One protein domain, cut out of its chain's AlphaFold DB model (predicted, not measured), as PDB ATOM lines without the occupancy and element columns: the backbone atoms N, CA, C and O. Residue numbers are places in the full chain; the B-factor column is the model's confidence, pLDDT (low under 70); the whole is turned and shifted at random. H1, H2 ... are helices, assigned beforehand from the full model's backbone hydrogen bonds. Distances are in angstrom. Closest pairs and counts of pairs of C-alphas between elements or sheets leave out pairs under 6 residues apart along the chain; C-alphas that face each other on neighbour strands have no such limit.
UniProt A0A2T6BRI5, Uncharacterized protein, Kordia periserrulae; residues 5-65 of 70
ATOM      1  N   GLU A   5       7.070 -40.943 -32.410       89.31
ATOM      2  CA  GLU A   5       7.814 -42.200 -32.214       89.31
ATOM      3  C   GLU A   5       8.138 -42.943 -33.527       89.31
ATOM      4  O   GLU A   5       9.086 -43.729 -33.603       89.31
ATOM      5  N   GLN A   6       7.355 -42.704 -34.584       87.31
ATOM      6  CA  GLN A   6       7.565 -43.287 -35.910       87.31
ATOM      7  C   GLN A   6       8.583 -42.487 -36.740       87.31
ATOM      8  O   GLN A   6       9.116 -43.018 -37.717       87.31
ATOM      9  N   ILE A   7       8.905 -41.246 -36.343       91.38
ATOM     10  CA  ILE A   7       9.916 -40.390 -36.980       91.38
ATOM     11  C   ILE A   7      11.307 -40.809 -36.496       91.38
ATOM     12  O   ILE A   7      11.941 -40.184 -35.647       91.38
ATOM     13  N   LYS A   8      11.799 -41.908 -37.061       92.81
ATOM     14  CA  LYS A   8      13.138 -42.444 -36.803       92.81
ATOM     15  C   LYS A   8      13.877 -42.680 -38.112       92.81
ATOM     16  O   LYS A   8      13.311 -42.555 -39.194       92.81
ATOM     17  N   THR A   9      15.156 -43.024 -38.023       94.62
ATOM     18  CA  THR A   9      15.891 -43.488 -39.202       94.62
ATOM     19  C   THR A   9      15.280 -44.806 -39.671       94.62
ATOM     20  O   THR A   9      15.282 -45.779 -38.920       94.62
ATOM     21  N   ILE A  10      14.750 -44.833 -40.892       96.06
ATOM     22  CA  ILE A  10      14.012 -45.978 -41.445       96.06
ATOM     23  C   ILE A  10      14.381 -46.236 -42.904       96.06
ATOM     24  O   ILE A  10      14.975 -45.396 -43.591       96.06
ATOM     25  N   GLY A  11      14.027 -47.419 -43.404       95.88
ATOM     26  CA  GLY A  11      14.153 -47.735 -44.820       95.88
ATOM     27  C   GLY A  11      13.151 -46.953 -45.674       95.88
ATOM     28  O   GLY A  11      12.033 -46.674 -45.249       95.88
ATOM     29  N   LYS A  12      13.499 -46.672 -46.936       94.00
ATOM     30  CA  LYS A  12      12.569 -46.039 -47.898       94.00
ATOM     31  C   LYS A  12      11.238 -46.786 -48.035       94.00
ATOM     32  O   LYS A  12      10.200 -46.163 -48.193       94.00
ATOM     33  N   ILE A  13      11.267 -48.119 -47.979       92.94
ATOM     34  CA  ILE A  13      10.050 -48.940 -48.066       92.94
ATOM     35  C   ILE A  13       9.177 -48.747 -46.821       92.94
ATOM     36  O   ILE A  13       7.963 -48.641 -46.939       92.94
ATOM     37  N   GLU A  14       9.786 -48.679 -45.639       93.56
ATOM     38  CA  GLU A  14       9.062 -48.447 -44.387       93.56
ATOM     39  C   GLU A  14       8.472 -47.039 -44.352       93.56
ATOM     40  O   GLU A  14       7.306 -46.881 -44.012       93.56
ATOM     41  N   LEU A  15       9.232 -46.037 -44.802       94.62
ATOM     42  CA  LEU A  15       8.732 -44.673 -44.948       94.62
ATOM     43  C   LEU A  15       7.539 -44.607 -45.908       94.62
ATOM     44  O   LEU A  15       6.543 -43.968 -45.594       94.62
ATOM     45  N   HIS A  16       7.599 -45.301 -47.047       94.44
ATOM     46  CA  HIS A  16       6.469 -45.351 -47.978       94.44
ATOM     47  C   HIS A  16       5.225 -45.977 -47.340       94.44
ATOM     48  O   HIS A  16       4.121 -45.495 -47.557       94.44
ATOM     49  N   ARG A  17       5.399 -47.009 -46.506       92.06
ATOM     50  CA  ARG A  17       4.292 -47.623 -45.755       92.06
ATOM     51  C   ARG A  17       3.685 -46.682 -44.714       92.06
ATOM     52  O   ARG A  17       2.488 -46.778 -44.471       92.06
ATOM     53  N   LEU A  18       4.482 -45.796 -44.112       90.88
ATOM     54  CA  LEU A  18       3.973 -44.749 -43.214       90.88
ATOM     55  C   LEU A  18       3.136 -43.712 -43.978       90.88
ATOM     56  O   LEU A  18       2.137 -43.222 -43.458       90.88
ATOM     57  N   LEU A  19       3.524 -43.409 -45.216       91.00
ATOM     58  CA  LEU A  19       2.868 -42.446 -46.100       91.00
ATOM     59  C   LEU A  19       1.770 -43.118 -46.939       91.00
ATOM     60  O   LEU A  19       1.833 -43.163 -48.171       91.00
ATOM     61  N   TYR A  20       0.765 -43.680 -46.263       85.69
ATOM     62  CA  TYR A  20      -0.346 -44.369 -46.922       85.69
ATOM     63  C   TYR A  20      -1.069 -43.456 -47.927       85.69
ATOM     64  O   TYR A  20      -1.338 -42.293 -47.641       85.69
ATOM     65  N   GLY A  21      -1.405 -43.994 -49.102       88.06
ATOM     66  CA  GLY A  21      -2.116 -43.261 -50.156       88.06
ATOM     67  C   GLY A  21      -1.222 -42.454 -51.102       88.06
ATOM     68  O   GLY A  21      -1.719 -41.944 -52.101       88.06
ATOM     69  N   ILE A  22       0.091 -42.382 -50.855       92.69
ATOM     70  CA  ILE A  22       1.031 -41.720 -51.766       92.69
ATOM     71  C   ILE A  22       1.491 -42.685 -52.861       92.69
ATOM     72  O   ILE A  22       1.910 -43.820 -52.591       92.69
ATOM     73  N   SER A  23       1.454 -42.222 -54.113       94.69
ATOM     74  CA  SER A  23       1.932 -43.008 -55.247       94.69
ATOM     75  C   SER A  23       3.418 -43.342 -55.080       94.69
ATOM     76  O   SER A  23       4.223 -42.557 -54.570       94.69
ATOM     77  N   ARG A  24       3.822 -44.534 -55.528       92.50
ATOM     78  CA  ARG A  24       5.228 -44.963 -55.436       92.50
ATOM     79  C   ARG A  24       6.163 -44.052 -56.241       92.50
ATOM     80  O   ARG A  24       7.345 -43.954 -55.904       92.50
ATOM     81  N   TYR A  25       5.652 -43.444 -57.310       94.19
ATOM     82  CA  TYR A  25       6.403 -42.531 -58.164       94.19
ATOM     83  C   TYR A  25       6.716 -41.233 -57.412       94.19
ATOM     84  O   TYR A  25       7.893 -40.951 -57.179       94.19
ATOM     85  N   ASP A  26       5.683 -40.551 -56.911       94.50
ATOM     86  CA  ASP A  26       5.823 -39.278 -56.189       94.50
ATOM     87  C   ASP A  26       6.660 -39.461 -54.923       94.50
ATOM     88  O   ASP A  26       7.609 -38.718 -54.668       94.50
ATOM     89  N   PHE A  27       6.388 -40.531 -54.167       95.50
ATOM     90  CA  PHE A  27       7.173 -40.895 -52.991       95.50
ATOM     91  C   PHE A  27       8.669 -40.991 -53.311       95.50
ATOM     92  O   PHE A  27       9.514 -40.471 -52.575       95.50
ATOM     93  N   ARG A  28       9.012 -41.681 -54.404       94.69
ATOM     94  CA  ARG A  28      10.403 -41.904 -54.802       94.69
ATOM     95  C   ARG A  28      11.068 -40.593 -55.198       94.69
ATOM     96  O   ARG A  28      12.227 -40.389 -54.835       94.69
ATOM     97  N   GLU A  29      10.385 -39.745 -55.952       95.88
ATOM     98  CA  GLU A  29      10.924 -38.465 -56.404       95.88
ATOM     99  C   GLU A  29      11.192 -37.525 -55.226       95.88
ATOM    100  O   GLU A  29      12.334 -37.097 -55.025       95.88
ATOM    101  N   VAL A  30      10.182 -37.311 -54.382       96.19
ATOM    102  CA  VAL A  30      10.264 -36.438 -53.205       96.19
ATOM    103  C   VAL A  30      11.327 -36.943 -52.239       96.19
ATOM    104  O   VAL A  30      12.234 -36.200 -51.875       96.19
ATOM    105  N   THR A  31      11.297 -38.228 -51.877       96.62
ATOM    106  CA  THR A  31      12.247 -38.788 -50.902       96.62
ATOM    107  C   THR A  31      13.692 -38.675 -51.380       96.62
ATOM    108  O   THR A  31      14.570 -38.292 -50.609       96.62
ATOM    109  N   ASN A  32      13.976 -38.990 -52.650       97.12
ATOM    110  CA  ASN A  32      15.343 -38.885 -53.171       97.12
ATOM    111  C   ASN A  32      15.810 -37.430 -53.246       97.12
ATOM    112  O   ASN A  32      16.963 -37.157 -52.923       97.12
ATOM    113  N   THR A  33      14.924 -36.512 -53.629       97.38
ATOM    114  CA  THR A  33      15.223 -35.076 -53.681       97.38
ATOM    115  C   THR A  33      15.481 -34.516 -52.285       97.38
ATOM    116  O   THR A  33      16.438 -33.770 -52.090       97.38
ATOM    117  N   THR A  34      14.697 -34.927 -51.288       96.94
ATOM    118  CA  THR A  34      14.891 -34.533 -49.888       96.94
ATOM    119  C   THR A  34      16.217 -35.047 -49.339       96.94
ATOM    120  O   THR A  34      16.959 -34.268 -48.742       96.94
ATOM    121  N   ILE A  35      16.573 -36.311 -49.593       97.00
ATOM    122  CA  ILE A  35      17.878 -36.872 -49.200       97.00
ATOM    123  C   ILE A  35      19.023 -36.121 -49.890       97.00
ATOM    124  O   ILE A  35      19.996 -35.750 -49.235       97.00
ATOM    125  N   ALA A  36      18.909 -35.880 -51.200       97.44
ATOM    126  CA  ALA A  36      19.917 -35.166 -51.980       97.44
ATOM    127  C   ALA A  36      20.180 -33.765 -51.410       97.44
ATOM    128  O   ALA A  36      21.324 -33.419 -51.120       97.44
ATOM    129  N   LYS A  37      19.107 -33.005 -51.149       96.81
ATOM    130  CA  LYS A  37      19.177 -31.668 -50.545       96.81
ATOM    131  C   LYS A  37      19.747 -31.694 -49.127       96.81
ATOM    132  O   LYS A  37      20.593 -30.870 -48.807       96.81
ATOM    133  N   CYS A  38      19.311 -32.623 -48.273       95.81
ATOM    134  CA  CYS A  38      19.761 -32.667 -46.875       95.81
ATOM    135  C   CYS A  38      21.232 -33.060 -46.734       95.81
ATOM    136  O   CYS A  38      21.900 -32.577 -45.826       95.81
ATOM    137  N   ARG A  39      21.735 -33.928 -47.616       95.88
ATOM    138  CA  ARG A  39      23.118 -34.423 -47.558       95.88
ATOM    139  C   ARG A  39      24.073 -33.685 -48.490       95.88
ATOM    140  O   ARG A  39      25.247 -34.032 -48.512       95.88
ATOM    141  N   ASN A  40      23.581 -32.700 -49.244       96.12
ATOM    142  CA  ASN A  40      24.332 -31.979 -50.271       96.12
ATOM    143  C   ASN A  40      25.005 -32.922 -51.292       96.12
ATOM    144  O   ASN A  40      26.195 -32.816 -51.576       96.12
ATOM    145  N   ILE A  41      24.233 -33.884 -51.805       95.94
ATOM    146  CA  ILE A  41      24.674 -34.886 -52.789       95.94
ATOM    147  C   ILE A  41      23.772 -34.872 -54.023       95.94
ATOM    148  O   ILE A  41      22.675 -34.311 -54.005       95.94
ATOM    149  N   SER A  42      24.190 -35.550 -55.093       97.25
ATOM    150  CA  SER A  42      23.351 -35.700 -56.284       97.25
ATOM    151  C   SER A  42      22.141 -36.612 -56.028       97.25
ATOM    152  O   SER A  42      22.163 -37.524 -55.195       97.25
ATOM    153  N   VAL A  43      21.067 -36.419 -56.803       96.06
ATOM    154  CA  VAL A  43      19.879 -37.293 -56.752       96.06
ATOM    155  C   VAL A  43      20.238 -38.738 -57.117       96.06
ATOM    156  O   VAL A  43      19.649 -39.685 -56.592       96.06
ATOM    157  N   GLU A  44      21.227 -38.939 -57.988       95.44
ATOM    158  CA  GLU A  44      21.717 -40.270 -58.354       95.44
ATOM    159  C   GLU A  44      22.377 -40.996 -57.183       95.44
ATOM    160  O   GLU A  44      22.125 -42.183 -56.962       95.44
ATOM    161  N   GLU A  45      23.168 -40.288 -56.380       94.25
ATOM    162  CA  GLU A  45      23.733 -40.839 -55.153       94.25
ATOM    163  C   GLU A  45      22.656 -41.085 -54.096       94.25
ATOM    164  O   GLU A  45      22.648 -42.139 -53.450       94.25
ATOM    165  N   ALA A  46      21.687 -40.178 -53.971       94.56
ATOM    166  CA  ALA A  46      20.552 -40.339 -53.067       94.56
ATOM    167  C   ALA A  46      19.702 -41.580 -53.403       94.56
ATOM    168  O   ALA A  46      19.245 -42.279 -52.491       94.56
ATOM    169  N   LYS A  47      19.541 -41.926 -54.691       93.94
ATOM    170  CA  LYS A  47      18.866 -43.165 -55.133       93.94
ATOM    171  C   LYS A  47      19.545 -44.419 -54.570       93.94
ATOM    172  O   LYS A  47      18.840 -45.360 -54.208       93.94
ATOM    173  N   LYS A  48      20.879 -44.419 -54.439       94.88
ATOM    174  CA  LYS A  48      21.671 -45.542 -53.899       94.88
ATOM    175  C   LYS A  48      21.536 -45.686 -52.377       94.88
ATOM    176  O   LYS A  48      21.741 -46.774 -51.842       94.88
ATOM    177  N   LYS A  49      21.170 -44.618 -51.660       92.00
ATOM    178  CA  LYS A  49      20.945 -44.668 -50.206       92.00
ATOM    179  C   LYS A  49      19.613 -45.361 -49.907       92.00
ATOM    180  O   LYS A  49      18.569 -44.944 -50.396       92.00
ATOM    181  N   LYS A  50      19.635 -46.423 -49.098       90.81
ATOM    182  CA  LYS A  50      18.422 -47.169 -48.703       90.81
ATOM    183  C   LYS A  50      17.745 -46.608 -47.446       90.81
ATOM    184  O   LYS A  50      16.539 -46.783 -47.286       90.81
ATOM    185  N   LEU A  51      18.524 -45.938 -46.596       94.31
ATOM    186  CA  LEU A  51      18.086 -45.352 -45.329       94.31
ATOM    187  C   LEU A  51      17.777 -43.864 -45.476       94.31
ATOM    188  O   LEU A  51      18.541 -43.125 -46.110       94.31
ATOM    189  N   VAL A  52      16.696 -43.452 -44.822       95.94
ATOM    190  CA  VAL A  52      16.245 -42.070 -44.663       95.94
ATOM    191  C   VAL A  52      16.423 -41.709 -43.189       95.94
ATOM    192  O   VAL A  52      15.918 -42.417 -42.320       95.94
ATOM    193  N   LEU A  53      17.203 -40.672 -42.897       96.12
ATOM    194  CA  LEU A  53      17.493 -40.223 -41.534       96.12
ATOM    195  C   LEU A  53      16.247 -39.578 -40.920       96.12
ATOM    196  O   LEU A  53      15.444 -38.994 -41.640       96.12
ATOM    197  N   ALA A  54      16.105 -39.620 -39.595       94.81
ATOM    198  CA  ALA A  54      14.912 -39.103 -38.907       94.81
ATOM    199  C   ALA A  54      14.533 -37.657 -39.307       94.81
ATOM    200  O   ALA A  54      13.372 -37.365 -39.578       94.81
ATOM    201  N   HIS A  55      15.517 -36.759 -39.430       94.94
ATOM    202  CA  HIS A  55      15.271 -35.375 -39.857       94.94
ATOM    203  C   HIS A  55      14.873 -35.254 -41.342       94.94
ATOM    204  O   HIS A  55      14.217 -34.290 -41.727       94.94
ATOM    205  N   GLU A  56      15.267 -36.208 -42.191       96.12
ATOM    206  CA  GLU A  56      14.839 -36.285 -43.593       96.12
ATOM    207  C   GLU A  56      13.420 -36.844 -43.680       96.12
ATOM    208  O   GLU A  56      12.612 -36.328 -44.444       96.12
ATOM    209  N   VAL A  57      13.106 -37.860 -42.867       95.62
ATOM    210  CA  VAL A  57      11.756 -38.420 -42.731       95.62
ATOM    211  C   VAL A  57      10.772 -37.318 -42.373       95.62
ATOM    212  O   VAL A  57       9.770 -37.181 -43.064       95.62
ATOM    213  N   LEU A  58      11.092 -36.492 -41.375       95.00
ATOM    214  CA  LEU A  58      10.248 -35.365 -40.976       95.00
ATOM    215  C   LEU A  58       9.936 -34.436 -42.159       95.00
ATOM    216  O   LEU A  58       8.779 -34.112 -42.389       95.00
ATOM    217  N   LYS A  59      10.948 -34.079 -42.958       95.50
ATOM    218  CA  LYS A  59      10.773 -33.228 -44.147       95.50
ATOM    219  C   LYS A  59       9.937 -33.889 -45.242       95.50
ATOM    220  O   LYS A  59       9.196 -33.206 -45.935       95.50
ATOM    221  N   VAL A  60      10.076 -35.202 -45.441       95.12
ATOM    222  CA  VAL A  60       9.256 -35.937 -46.418       95.12
ATOM    223  C   VAL A  60       7.798 -35.998 -45.954       95.12
ATOM    224  O   VAL A  60       6.898 -35.778 -46.753       95.12
ATOM    225  N   VAL A  61       7.570 -36.286 -44.674       93.81
ATOM    226  CA  VAL A  61       6.237 -36.348 -44.057       93.81
ATOM    227  C   VAL A  61       5.535 -34.989 -44.149       93.81
ATOM    228  O   VAL A  61       4.399 -34.928 -44.617       93.81
ATOM    229  N   ASP A  62       6.248 -33.915 -43.807       92.88
ATOM    230  CA  ASP A  62       5.788 -32.527 -43.919       92.88
ATOM    231  C   ASP A  62       5.446 -32.143 -45.368       92.88
ATOM    232  O   ASP A  62       4.370 -31.619 -45.638       92.88
ATOM    233  N   TYR A  63       6.298 -32.514 -46.334       94.56
ATOM    234  CA  TYR A  63       6.048 -32.262 -47.759       94.56
ATOM    235  C   TYR A  63       4.717 -32.853 -48.246       94.56
ATOM    236  O   TYR A  63       4.018 -32.242 -49.051       94.56
ATOM    237  N   PHE A  64       4.367 -34.051 -47.778       93.75
ATOM    238  CA  PHE A  64       3.114 -34.711 -48.143       93.75
ATOM    239  C   PHE A  64       1.916 -34.268 -47.283       93.75
ATOM    240  O   PHE A  64       0.830 -34.822 -47.439       93.75
ATOM    241  N   GLY A  65       2.088 -33.285 -46.393       91.19
ATOM    242  CA  GLY A  65       1.013 -32.723 -45.572       91.19
ATOM    243  C   GLY A  65       0.550 -33.637 -44.437       91.19
ATOM    244  O   GLY A  65      -0.574 -33.507 -43.957       91.19
TER     245      GLY A  65
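This is residues 5 to 65 of the 70 residues of an uncharacterized protein of Kordia periserrulae (UniProt A0A2T6BRI5). One longer helix, H2, runs through the model, with three shorter helices set round it at crossed angles: H4 crosses it, H3 packs on its last part, and H1 comes near its first half. The strand-like residues 10 to 11 and 51 to 52 pair side by side and tie the stretch before H1 to the link between H3 and H4. The printed part has 61 residues, with four named helices in the order H1, H2, H3, H4 and no named strand; the class is all helix. It is compact, with a radius of gyration of the C-alphas of 10.3 A, and rounded, spanning 27 by 24 by 18 A.

H1, residues 12 to 18, begins at C-alpha 12 (12.569, -46.039, -47.898). H2, residues 24 to 39, is the longest helix, 22.2 A from first to last C-alpha. H3 is residues 43 to 48, 8.9 A. H4, residues 54 to 63, is 14.3 A long and ends at C-alpha 63 (6.048, -32.262, -47.759).

H2 is the hub. It touches H4 at a steep tilt of 50 degrees, opposite ways; their closest C-alphas, Thr 31 and Val 60, are 6.1 A apart. With residues 32 to 36 alone it touches H3, about perpendicular at 77 degrees, the closest C-alphas being Ala 36 and Val 43 at 5.2 A. With residues 24 to 31 alone it only just touches H1, with 3 pairs of C-alphas within 8 A. H1 and H3 are apart. In H1, H2 and H4 every O i to N i+4 pair is within hydrogen-bond range; in H3, 1 of 2 is.

The farthest C-alphas, Glu 5 and Glu 44, are 29.7 A apart. The printed part has no cut, and the three links are tight. Mean pLDDT of the printed part is 94.2, and no printed residue is under 70.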